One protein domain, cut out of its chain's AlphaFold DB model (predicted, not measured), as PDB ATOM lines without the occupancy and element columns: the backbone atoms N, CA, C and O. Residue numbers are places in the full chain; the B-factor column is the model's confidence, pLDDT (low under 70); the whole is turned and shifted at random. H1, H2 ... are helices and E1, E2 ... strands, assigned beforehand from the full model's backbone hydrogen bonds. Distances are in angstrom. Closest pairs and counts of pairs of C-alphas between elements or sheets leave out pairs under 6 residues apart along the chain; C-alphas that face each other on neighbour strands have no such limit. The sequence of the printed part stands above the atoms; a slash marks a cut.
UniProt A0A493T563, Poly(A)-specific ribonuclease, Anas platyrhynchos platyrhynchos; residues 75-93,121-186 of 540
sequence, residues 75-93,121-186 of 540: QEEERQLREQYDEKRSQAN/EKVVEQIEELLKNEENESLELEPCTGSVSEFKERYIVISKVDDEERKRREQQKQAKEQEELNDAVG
ATOM      1  N   GLN A  75     481.157 513.951 410.093       90.62
ATOM      2  CA  GLN A  75     480.028 514.480 410.862       90.62
ATOM      3  C   GLN A  75     478.665 514.107 410.263       90.62
ATOM      4  O   GLN A  75     477.695 513.905 410.995       90.62
ATOM      5  N   GLU A  76     478.572 514.052 408.936       91.38
ATOM      6  CA  GLU A  76     477.321 513.762 408.246       91.38
ATOM      7  C   GLU A  76     477.010 512.262 408.264       91.38
ATOM      8  O   GLU A  76     475.887 511.866 408.565       91.38
ATOM      9  N   GLU A  77     478.020 511.424 408.051       92.44
ATOM     10  CA  GLU A  77     477.901 509.969 408.167       92.44
ATOM     11  C   GLU A  77     477.537 509.539 409.595       92.44
ATOM     12  O   GLU A  77     476.667 508.686 409.785       92.44
ATOM     13  N   GLU A  78     478.153 510.154 410.612       92.88
ATOM     14  CA  GLU A  78     477.801 509.921 412.014       92.88
ATOM     15  C   GLU A  78     476.343 510.308 412.296       92.88
ATOM     16  O   GLU A  78     475.621 509.552 412.954       92.88
ATOM     17  N   ARG A  79     475.898 511.471 411.801       92.38
ATOM     18  CA  ARG A  79     474.518 511.941 411.973       92.38
ATOM     19  C   ARG A  79     473.523 510.962 411.358       92.38
ATOM     20  O   ARG A  79     472.598 510.535 412.043       92.38
ATOM     21  N   GLN A  80     473.751 510.562 410.111       91.44
ATOM     22  CA  GLN A  80     472.888 509.614 409.404       91.44
ATOM     23  C   GLN A  80     472.839 508.260 410.113       91.44
ATOM     24  O   GLN A  80     471.771 507.662 410.241       91.44
ATOM     25  N   LEU A  81     473.978 507.774 410.617       89.94
ATOM     26  CA  LEU A  81     474.014 506.517 411.357       89.94
ATOM     27  C   LEU A  81     473.249 506.620 412.686       89.94
ATOM     28  O   LEU A  81     472.503 505.704 413.024       89.94
ATOM     29  N   ARG A  82     473.371 507.741 413.411       90.62
ATOM     30  CA  ARG A  82     472.589 508.012 414.634       90.62
ATOM     31  C   ARG A  82     471.087 508.022 414.356       90.62
ATOM     32  O   ARG A  82     470.347 507.308 415.031       90.62
ATOM     33  N   GLU A  83     470.658 508.747 413.327       90.62
ATOM     34  CA  GLU A  83     469.250 508.823 412.918       90.62
ATOM     35  C   GLU A  83     468.692 507.437 412.557       90.62
ATOM     36  O   GLU A  83     467.623 507.058 413.031       90.62
ATOM     37  N   GLN A  84     469.451 506.612 411.824       86.69
ATOM     38  CA  GLN A  84     469.043 505.238 411.502       86.69
ATOM     39  C   GLN A  84     468.850 504.354 412.745       86.69
ATOM     40  O   GLN A  84     467.960 503.498 412.766       86.69
ATOM     41  N   TYR A  85     469.688 504.510 413.772       83.81
ATOM     42  CA  TYR A  85     469.538 503.771 415.028       83.81
ATOM     43  C   TYR A  85     468.309 504.255 415.812       83.81
ATOM     44  O   TYR A  85     467.532 503.430 416.303       83.81
ATOM     45  N   ASP A  86     468.078 505.567 415.861       85.00
ATOM     46  CA  ASP A  86     466.914 506.157 416.527       85.00
ATOM     47  C   ASP A  86     465.590 505.772 415.841       85.00
ATOM     48  O   ASP A  86     464.602 505.446 416.514       85.00
ATOM     49  N   GLU A  87     465.566 505.716 414.508       84.94
ATOM     50  CA  GLU A  87     464.420 505.229 413.732       84.94
ATOM     51  C   GLU A  87     464.133 503.749 414.009       84.94
ATOM     52  O   GLU A  87     462.988 503.385 414.308       84.94
ATOM     53  N   LYS A  88     465.161 502.888 413.982       81.50
ATOM     54  CA  LYS A  88     465.023 501.459 414.321       81.50
ATOM     55  C   LYS A  88     464.493 501.264 415.738       81.50
ATOM     56  O   LYS A  88     463.634 500.409 415.963       81.50
ATOM     57  N   ARG A  89     464.955 502.075 416.690       76.81
ATOM     58  CA  ARG A  89     464.484 502.045 418.080       76.81
ATOM     59  C   ARG A  89     463.029 502.494 418.198       76.81
ATOM     60  O   ARG A  89     462.250 501.875 418.923       76.81
ATOM     61  N   SER A  90     462.636 503.523 417.452       74.94
ATOM     62  CA  SER A  90     461.251 504.010 417.403       74.94
ATOM     63  C   SER A  90     460.295 502.979 416.785       74.94
ATOM     64  O   SER A  90     459.170 502.808 417.263       74.94
ATOM     65  N   GLN A  91     460.753 502.238 415.772       70.44
ATOM     66  CA  GLN A  91     460.017 501.118 415.174       70.44
ATOM     67  C   GLN A  91     459.898 499.927 416.143       70.44
ATOM     68  O   GLN A  91     458.812 499.369 416.287       70.44
ATOM     69  N   ALA A  92     460.970 499.576 416.862       64.12
ATOM     70  CA  ALA A  92     460.964 498.488 417.846       64.12
ATOM     71  C   ALA A  92     460.075 498.781 419.072       64.12
ATOM     72  O   ALA A  92     459.465 497.866 419.623       64.12
ATOM     73  N   ASN A  93     459.955 500.055 419.462       59.09
ATOM     74  CA  ASN A  93     459.100 500.504 420.566       59.09
ATOM     75  C   ASN A  93     457.631 500.752 420.160       59.09
ATOM     76  O   ASN A  93     456.845 501.220 420.982       59.09
ATOM     77  N   GLU A 121     450.396 471.864 419.147       90.88
ATOM     78  CA  GLU A 121     449.858 471.393 420.433       90.88
ATOM     79  C   GLU A 121     450.973 470.873 421.354       90.88
ATOM     80  O   GLU A 121     451.045 471.280 422.512       90.88
ATOM     81  N   LYS A 122     451.905 470.070 420.822       89.56
ATOM     82  CA  LYS A 122     453.074 469.592 421.574       89.56
ATOM     83  C   LYS A 122     453.984 470.738 422.037       89.56
ATOM     84  O   LYS A 122     454.462 470.720 423.167       89.56
ATOM     85  N   VAL A 123     454.234 471.736 421.186       90.12
ATOM     86  CA  VAL A 123     455.047 472.912 421.553       90.12
ATOM     87  C   VAL A 123     454.365 473.730 422.655       90.12
ATOM     88  O   VAL A 123     455.028 474.171 423.591       90.12
ATOM     89  N   VAL A 124     453.045 473.913 422.578       91.12
ATOM     90  CA  VAL A 124     452.268 474.613 423.613       91.12
ATOM     91  C   VAL A 124     452.342 473.866 424.944       91.12
ATOM     92  O   VAL A 124     452.585 474.502 425.966       91.12
ATOM     93  N   GLU A 125     452.220 472.537 424.936       91.44
ATOM     94  CA  GLU A 125     452.355 471.708 426.140       91.44
ATOM     95  C   GLU A 125     453.726 471.902 426.813       91.44
ATOM     96  O   GLU A 125     453.795 472.147 428.018       91.44
ATOM     97  N   GLN A 126     454.809 471.918 426.027       89.25
ATOM     98  CA  GLN A 126     456.160 472.186 426.537       89.25
ATOM     99  C   GLN A 126     456.306 473.606 427.120       89.25
ATOM    100  O   GLN A 126     456.999 473.798 428.120       89.25
ATOM    101  N   ILE A 127     455.652 474.613 426.530       90.06
ATOM    102  CA  ILE A 127     455.653 475.993 427.051       90.06
ATOM    103  C   ILE A 127     454.865 476.083 428.363       90.06
ATOM    104  O   ILE A 127     455.297 476.765 429.295       90.06
ATOM    105  N   GLU A 128     453.717 475.414 428.463       90.69
ATOM    106  CA  GLU A 128     452.931 475.376 429.699       90.69
ATOM    107  C   GLU A 128     453.679 474.669 430.833       90.69
ATOM    108  O   GLU A 128     453.620 475.119 431.982       90.69
ATOM    109  N   GLU A 129     454.391 473.583 430.523       89.56
ATOM    110  CA  GLU A 129     455.269 472.894 431.470       89.56
ATOM    111  C   GLU A 129     456.417 473.804 431.921       89.56
ATOM    112  O   GLU A 129     456.648 473.935 433.128       89.56
ATOM    113  N   LEU A 130     457.064 474.508 430.979       89.44
ATOM    114  CA  LEU A 130     458.073 475.516 431.297       89.44
ATOM    115  C   LEU A 130     457.490 476.528 432.281       89.44
ATOM    116  O   LEU A 130     458.053 476.681 433.357       89.44
ATOM    117  N   LEU A 131     456.356 477.172 431.977       87.31
ATOM    118  CA  LEU A 131     455.735 478.197 432.830       87.31
ATOM    119  C   LEU A 131     455.476 477.724 434.270       87.31
ATOM    120  O   LEU A 131     455.686 478.514 435.191       87.31
ATOM    121  N   LYS A 132     455.091 476.456 434.467       88.25
ATOM    122  CA  LYS A 132     454.818 475.859 435.790       88.25
ATOM    123  C   LYS A 132     456.078 475.474 436.573       88.25
ATOM    124  O   LYS A 132     456.025 475.427 437.796       88.25
ATOM    125  N   ASN A 133     457.183 475.179 435.895       85.38
ATOM    126  CA  ASN A 133     458.417 474.705 436.522       85.38
ATOM    127  C   ASN A 133     459.255 475.872 437.087       85.38
ATOM    128  O   ASN A 133     459.630 476.763 436.335       85.38
ATOM    129  N   GLU A 134     459.574 475.892 438.383       77.44
ATOM    130  CA  GLU A 134     460.388 476.964 438.992       77.44
ATOM    131  C   GLU A 134     461.900 476.842 438.714       77.44
ATOM    132  O   GLU A 134     462.604 477.843 438.795       77.44
ATOM    133  N   GLU A 135     462.400 475.656 438.354       75.12
ATOM    134  CA  GLU A 135     463.835 475.392 438.154       75.12
ATOM    135  C   GLU A 135     464.307 475.653 436.713       75.12
ATOM    136  O   GLU A 135     465.462 476.014 436.495       75.12
ATOM    137  N   ASN A 136     463.423 475.501 435.719       74.81
ATOM    138  CA  ASN A 136     463.768 475.697 434.308       74.81
ATOM    139  C   ASN A 136     463.450 477.124 433.828       74.81
ATOM    140  O   ASN A 136     462.288 477.534 433.746       74.81
ATOM    141  N   GLU A 137     464.489 477.864 433.430       79.88
ATOM    142  CA  GLU A 137     464.370 479.233 432.898       79.88
ATOM    143  C   GLU A 137     464.207 479.292 431.367       79.88
ATOM    144  O   GLU A 137     463.738 480.305 430.834       79.88
ATOM    145  N   SER A 138     464.546 478.214 430.645       87.06
ATOM    146  CA  SER A 138     464.479 478.149 429.178       87.06
ATOM    147  C   SER A 138     464.117 476.767 428.619       87.06
ATOM    148  O   SER A 138     464.413 475.745 429.229       87.06
ATOM    149  N   LEU A 139     463.522 476.757 427.425       87.88
ATOM    150  CA  LEU A 139     463.146 475.597 426.616       87.88
ATOM    151  C   LEU A 139     463.731 475.750 425.207       87.88
ATOM    152  O   LEU A 139     463.479 476.758 424.545       87.88
ATOM    153  N   GLU A 140     464.464 474.744 424.733       87.94
ATOM    154  CA  GLU A 140     464.946 474.662 423.351       87.94
ATOM    155  C   GLU A 140     464.027 473.739 422.540       87.94
ATOM    156  O   GLU A 140     463.765 472.604 422.936       87.94
ATOM    157  N   LEU A 141     463.493 474.238 421.425       86.38
ATOM    158  CA  LEU A 141     462.651 473.472 420.509       86.38
ATOM    159  C   LEU A 141     463.505 472.837 419.416       86.38
ATOM    160  O   LEU A 141     464.305 473.525 418.789       86.38
ATOM    161  N   GLU A 142     463.253 471.567 419.120       79.88
ATOM    162  CA  GLU A 142     463.885 470.857 418.003       79.88
ATOM    163  C   GLU A 142     463.666 471.581 416.655       79.88
ATOM    164  O   GLU A 142     462.583 472.129 416.437       79.88
ATOM    165  N   PRO A 143     464.637 471.574 415.719       80.50
ATOM    166  CA  PRO A 143     464.507 472.211 414.404       80.50
ATOM    167  C   PRO A 143     463.243 471.791 413.624       80.50
ATOM    168  O   PRO A 143     463.052 470.622 413.294       80.50
ATOM    169  N   CYS A 144     462.381 472.756 413.278       72.25
ATOM    170  CA  CYS A 144     460.993 472.469 412.871       72.25
ATOM    171  C   CYS A 144     460.728 472.405 411.350       72.25
ATOM    172  O   CYS A 144     459.626 472.042 410.945       72.25
ATOM    173  N   THR A 145     461.678 472.773 410.479       61.84
ATOM    174  CA  THR A 145     461.470 472.780 409.012       61.84
ATOM    175  C   THR A 145     462.692 472.269 408.253       61.84
ATOM    176  O   THR A 145     463.788 472.813 408.386       61.84
ATOM    177  N   GLY A 146     462.485 471.234 407.433       60.38
ATOM    178  CA  GLY A 146     463.518 470.549 406.660       60.38
ATOM    179  C   GLY A 146     464.140 471.412 405.563       60.38
ATOM    180  O   GLY A 146     463.493 471.741 404.575       60.38
ATOM    181  N   SER A 147     465.413 471.749 405.755       47.72
ATOM    182  CA  SER A 147     466.460 471.984 404.747       47.72
ATOM    183  C   SER A 147     467.749 472.235 405.531       47.72
ATOM    184  O   SER A 147     468.178 473.376 405.708       47.72
ATOM    185  N   VAL A 148     468.316 471.170 406.097       48.06
ATOM    186  CA  VAL A 148     469.580 471.241 406.834       48.06
ATOM    187  C   VAL A 148     470.701 471.231 405.799       48.06
ATOM    188  O   VAL A 148     471.067 470.189 405.271       48.06
ATOM    189  N   SER A 149     471.224 472.405 405.452       53.72
ATOM    190  CA  SER A 149     472.583 472.483 404.912       53.72
ATOM    191  C   SER A 149     473.541 472.062 406.031       53.72
ATOM    192  O   SER A 149     473.424 472.620 407.123       53.72
ATOM    193  N   GLU A 150     474.458 471.130 405.755       55.06
ATOM    194  CA  GLU A 150     475.307 470.328 406.672       55.06
ATOM    195  C   GLU A 150     476.077 471.046 407.808       55.06
ATOM    196  O   GLU A 150     476.811 470.390 408.535       55.06
ATOM    197  N   PHE A 151     475.927 472.356 408.034       56.25
ATOM    198  CA  PHE A 151     476.731 473.082 409.024       56.25
ATOM    199  C   PHE A 151     476.002 474.068 409.956       56.25
ATOM    200  O   PHE A 151     476.680 474.651 410.801       56.25
ATOM    201  N   LYS A 152     474.673 474.273 409.879       60.72
ATOM    202  CA  LYS A 152     473.932 475.109 410.864       60.72
ATOM    203  C   LYS A 152     472.467 474.686 411.030       60.72
ATOM    204  O   LYS A 152     471.610 475.108 410.250       60.72
ATOM    205  N   GLU A 153     472.170 473.914 412.071       71.75
ATOM    206  CA  GLU A 153     470.794 473.646 412.511       71.75
ATOM    207  C   GLU A 153     470.179 474.913 413.125       71.75
ATOM    208  O   GLU A 153     470.828 475.634 413.885       71.75
ATOM    209  N   ARG A 154     468.934 475.233 412.752       77.75
ATOM    210  CA  ARG A 154     468.196 476.385 413.290       77.75
ATOM    211  C   ARG A 154     467.143 475.878 414.264       77.75
ATOM    212  O   ARG A 154     466.259 475.134 413.852       77.75
ATOM    213  N   TYR A 155     467.216 476.329 415.506       84.25
ATOM    214  CA  TYR A 155     466.288 475.972 416.574       84.25
ATOM    215  C   TYR A 155     465.759 477.230 417.273       84.25
ATOM    216  O   TYR A 155     466.274 478.334 417.062       84.25
ATOM    217  N   ILE A 156     464.691 477.082 418.057       86.25
ATOM    218  CA  ILE A 156     464.047 478.191 418.775       86.25
ATOM    219  C   ILE A 156     464.282 478.004 420.270       86.25
ATOM    220  O   ILE A 156     464.059 476.917 420.790       86.25
ATOM    221  N   VAL A 157     464.673 479.074 420.965       89.56
ATOM    222  CA  VAL A 157     464.801 479.090 422.428       89.56
ATOM    223  C   VAL A 157     463.733 479.998 423.021       89.56
ATOM    224  O   VAL A 157     463.639 481.177 422.674       89.56
ATOM    225  N   ILE A 158     462.937 479.454 423.933       89.50
ATOM    226  CA  ILE A 158     461.906 480.166 424.684       89.50
ATOM    227  C   ILE A 158     462.416 480.313 426.111       89.50
ATOM    228  O   ILE A 158     462.788 479.328 426.730       89.50
ATOM    229  N   SER A 159     462.455 481.531 426.643       89.50
ATOM    230  CA  SER A 159     462.888 481.782 428.023       89.50
ATOM    231  C   SER A 159     461.829 482.553 428.791       89.50
ATOM    232  O   SER A 159     461.116 483.380 428.215       89.50
ATOM    233  N   LYS A 160     461.735 482.289 430.095       87.56
ATOM    234  CA  LYS A 160     460.947 483.125 431.000       87.56
ATOM    235  C   LYS A 160     461.673 484.445 431.199       87.56
ATOM    236  O   LYS A 160     462.875 484.471 431.443       87.56
ATOM    237  N   VAL A 161     460.943 485.542 431.071       85.69
ATOM    238  CA  VAL A 161     461.492 486.887 431.222       85.69
ATOM    239  C   VAL A 161     460.491 487.697 432.027       85.69
ATOM    240  O   VAL A 161     459.384 487.950 431.551       85.69
ATOM    241  N   ASP A 162     460.869 488.072 433.244       85.56
ATOM    242  CA  ASP A 162     460.097 489.027 434.037       85.56
ATOM    243  C   ASP A 162     460.319 490.472 433.543       85.56
ATOM    244  O   ASP A 162     461.160 490.744 432.681       85.56
ATOM    245  N   ASP A 163     459.538 491.418 434.064       84.31
ATOM    246  CA  ASP A 163     459.612 492.820 433.636       84.31
ATOM    247  C   ASP A 163     460.965 493.485 433.951       84.31
ATOM    248  O   ASP A 163     461.390 494.385 433.218       84.31
ATOM    249  N   GLU A 164     461.654 493.065 435.014       87.38
ATOM    250  CA  GLU A 164     462.957 493.615 435.400       87.38
ATOM    251  C   GLU A 164     464.064 493.085 434.480       87.38
ATOM    252  O   GLU A 164     464.841 493.864 433.922       87.38
ATOM    253  N   GLU A 165     464.075 491.782 434.219       85.00
ATOM    254  CA  GLU A 165     464.954 491.115 433.265       85.00
ATOM    255  C   GLU A 165     464.729 491.641 431.842       85.00
ATOM    256  O   GLU A 165     465.691 491.896 431.109       85.00
ATOM    257  N   ARG A 166     463.475 491.903 431.453       83.25
ATOM    258  CA  ARG A 166     463.144 492.536 430.168       83.25
ATOM    259  C   ARG A 166     463.794 493.909 430.036       83.25
ATOM    260  O   ARG A 166     464.455 494.178 429.030       83.25
ATOM    261  N   LYS A 167     463.628 494.778 431.042       85.25
ATOM    262  CA  LYS A 167     464.257 496.111 431.059       85.25
ATOM    263  C   LYS A 167     465.778 496.002 431.036       85.25
ATOM    264  O   LYS A 167     466.421 496.754 430.305       85.25
ATOM    265  N   ARG A 168     466.355 495.060 431.791       89.06
ATOM    266  CA  ARG A 168     467.802 494.815 431.830       89.06
ATOM    267  C   ARG A 168     468.340 494.423 430.452       89.06
ATOM    268  O   ARG A 168     469.328 495.008 430.008       89.06
ATOM    269  N   ARG A 169     467.689 493.484 429.754       87.06
ATOM    270  CA  ARG A 169     468.069 493.062 428.390       87.06
ATOM    271  C   ARG A 169     467.977 494.214 427.388       87.06
ATOM    272  O   ARG A 169     468.894 494.395 426.591       87.06
ATOM    273  N   GLU A 170     466.921 495.020 427.457       85.88
ATOM    274  CA  GLU A 170     466.742 496.180 426.576       85.88
ATOM    275  C   GLU A 170     467.803 497.267 426.827       85.88
ATOM    276  O   GLU A 170     468.392 497.790 425.882       85.88
ATOM    277  N   GLN A 171     468.128 497.562 428.092       88.00
ATOM    278  CA  GLN A 171     469.219 498.484 428.434       88.00
ATOM    279  C   GLN A 171     470.581 497.974 427.951       88.00
ATOM    280  O   GLN A 171     471.377 498.753 427.432       88.00
ATOM    281  N   GLN A 172     470.854 496.672 428.091       90.56
ATOM    282  CA  GLN A 172     472.095 496.073 427.593       90.56
ATOM    283  C   GLN A 172     472.203 496.142 426.073       90.56
ATOM    284  O   GLN A 172     473.269 496.468 425.554       90.56
ATOM    285  N   LYS A 173     471.104 495.880 425.364       87.69
ATOM    286  CA  LYS A 173     471.041 496.031 423.912       87.69
ATOM    287  C   LYS A 173     471.344 497.472 423.494       87.69
ATOM    288  O   LYS A 173     472.210 497.680 422.654       87.69
ATOM    289  N   GLN A 174     470.712 498.455 424.136       86.44
ATOM    290  CA  GLN A 174     470.942 499.876 423.846       86.44
ATOM    291  C   GLN A 174     472.376 500.317 424.157       86.44
ATOM    292  O   GLN A 174     472.971 501.069 423.389       86.44
ATOM    293  N   ALA A 175     472.953 499.846 425.266       90.81
ATOM    294  CA  ALA A 175     474.343 500.136 425.608       90.81
ATOM    295  C   ALA A 175     475.310 499.563 424.561       90.81
ATOM    296  O   ALA A 175     476.223 500.265 424.133       90.81
ATOM    297  N   LYS A 176     475.066 498.327 424.106       91.31
ATOM    298  CA  LYS A 176     475.854 497.677 423.055       91.31
ATOM    299  C   LYS A 176     475.746 498.417 421.719       91.31
ATOM    300  O   LYS A 176     476.761 498.687 421.094       91.31
ATOM    301  N   GLU A 177     474.538 498.795 421.307       88.50
ATOM    302  CA  GLU A 177     474.308 499.581 420.087       88.50
ATOM    303  C   GLU A 177     475.027 500.940 420.139       88.50
ATOM    304  O   GLU A 177     475.629 501.376 419.158       88.50
ATOM    305  N   GLN A 178     475.013 501.599 421.302       88.31
ATOM    306  CA  GLN A 178     475.718 502.862 421.503       88.31
ATOM    307  C   GLN A 178     477.245 502.698 421.458       88.31
ATOM    308  O   GLN A 178     477.939 503.606 420.991       88.31
ATOM    309  N   GLU A 179     477.772 501.578 421.953       92.31
ATOM    310  CA  GLU A 179     479.193 501.229 421.870       92.31
ATOM    311  C   GLU A 179     479.610 500.951 420.421       92.31
ATOM    312  O   GLU A 179     480.542 501.589 419.940       92.31
ATOM    313  N   GLU A 180     478.842 500.144 419.683       91.56
ATOM    314  CA  GLU A 180     479.064 499.875 418.254       91.56
ATOM    315  C   GLU A 180     479.072 501.163 417.415       91.56
ATOM    316  O   GLU A 180     479.925 501.341 416.544       91.56
ATOM    317  N   LEU A 181     478.156 502.094 417.701       90.81
ATOM    318  CA  LEU A 181     478.132 503.409 417.062       90.81
ATOM    319  C   LEU A 181     479.392 504.227 417.391       90.81
ATOM    320  O   LEU A 181     479.977 504.849 416.505       90.81
ATOM    321  N   ASN A 182     479.825 504.240 418.652       92.69
ATOM    322  CA  ASN A 182     481.033 504.965 419.058       92.69
ATOM    323  C   ASN A 182     482.305 504.370 418.442       92.69
ATOM    324  O   ASN A 182     483.248 505.119 418.161       92.69
ATOM    325  N   ASP A 183     482.331 503.055 418.238       93.62
ATOM    326  CA  ASP A 183     483.408 502.352 417.546       93.62
ATOM    327  C   ASP A 183     483.400 502.663 416.049       93.62
ATOM    328  O   ASP A 183     484.469 502.856 415.475       93.62
ATOM    329  N   ALA A 184     482.221 502.799 415.431       93.62
ATOM    330  CA  ALA A 184     482.088 503.215 414.034       93.62
ATOM    331  C   ALA A 184     482.635 504.632 413.800       93.62
ATOM    332  O   ALA A 184     483.419 504.842 412.875       93.62
ATOM    333  N   VAL A 185     482.279 505.594 414.667       95.12
ATOM    334  CA  VAL A 185     482.828 506.966 414.616       95.12
ATOM    335  C   VAL A 185     484.346 506.957 414.824       95.12
ATOM    336  O   VAL A 185     485.062 507.759 414.221       95.12
ATOM    337  N   GLY A 186     484.837 506.049 415.672       96.56
ATOM    338  CA  GLY A 186     486.248 505.695 415.784       96.56
ATOM    339  C   GLY A 186     487.174 506.897 415.966       96.56
ATOM    340  O   GLY A 186     487.056 507.645 416.945       96.56
TER     341      GLY A 186
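What this domain is: This is residues 75 to 93 and 121 to 186 of the 540 residues of the protein "Poly(A)-specific ribonuclease" of Anas platyrhynchos platyrhynchos (UniProt A0A493T563). What shape do these atoms make? A small head, the strand hairpin E1 and E2 with the short helix H2 packed on it, mainly by E1, sits at one end, and the long helix H3 runs out from it as an arm. H1 runs back along that arm, meeting it loosely near its far end in a narrow V, while loop residues 147 to 152 stick out from the head. What is it built of? The printed part has 85 residues, with H1, H2, E1, E2 and H3 in that order, an antiparallel sheet E1 - E2, and is mostly helix. It is extended, with a radius of gyration of the C-alphas of 18.7 A and spans of 53 by 38 by 21 A.

How they stand to each other: How do the strands pair? E1, residues 138 to 141, and E2, residues 156 to 159, form an antiparallel hairpin. N 139 and O 158, 2.8 A apart, are within hydrogen-bond range. Where is H2? H2, residues 121 to 132, comes closest to E1 at the C-alphas of Leu 130 and Leu 139, 6.9 A apart. How do H1 and H3 stand? H1, residues 75 to 92, and H3, residues 163 to 185, only just touch, with 3 pairs of C-alphas within 8 A, by residues 78 to 82 and 181 to 185 alone. The closest C-alphas are those of Glu 78 and Val 185, 6.4 A apart. They run opposite ways at a shallow tilt of 18 degrees, and H2 is apart from both. Are the helices' backbones complete? In H1, H2 and H3 every O i to N i+4 pair is within hydrogen-bond range.

Where its parts are: How long are the elements? From first to last C-alpha, H3 measures 33.2 A, H1 25.8 A, H2 16.7 A, and E1 and E2 10.0 A each. Where are the anchors? C-alpha 138 begins E1 at (464.479, 478.149, 429.178), and C-alpha 185 ends H3 at (482.828, 506.966, 414.616).

The domain as a whole: Where is the cut? Residues 94 to 120 are not printed, and C-alphas 93 and 121 are 30.5 A apart. Which link is long? E1 to E2, with 14 residues. Where is confidence low? The pLDDT is under 70 at residues 92 to 93 and 145 to 152.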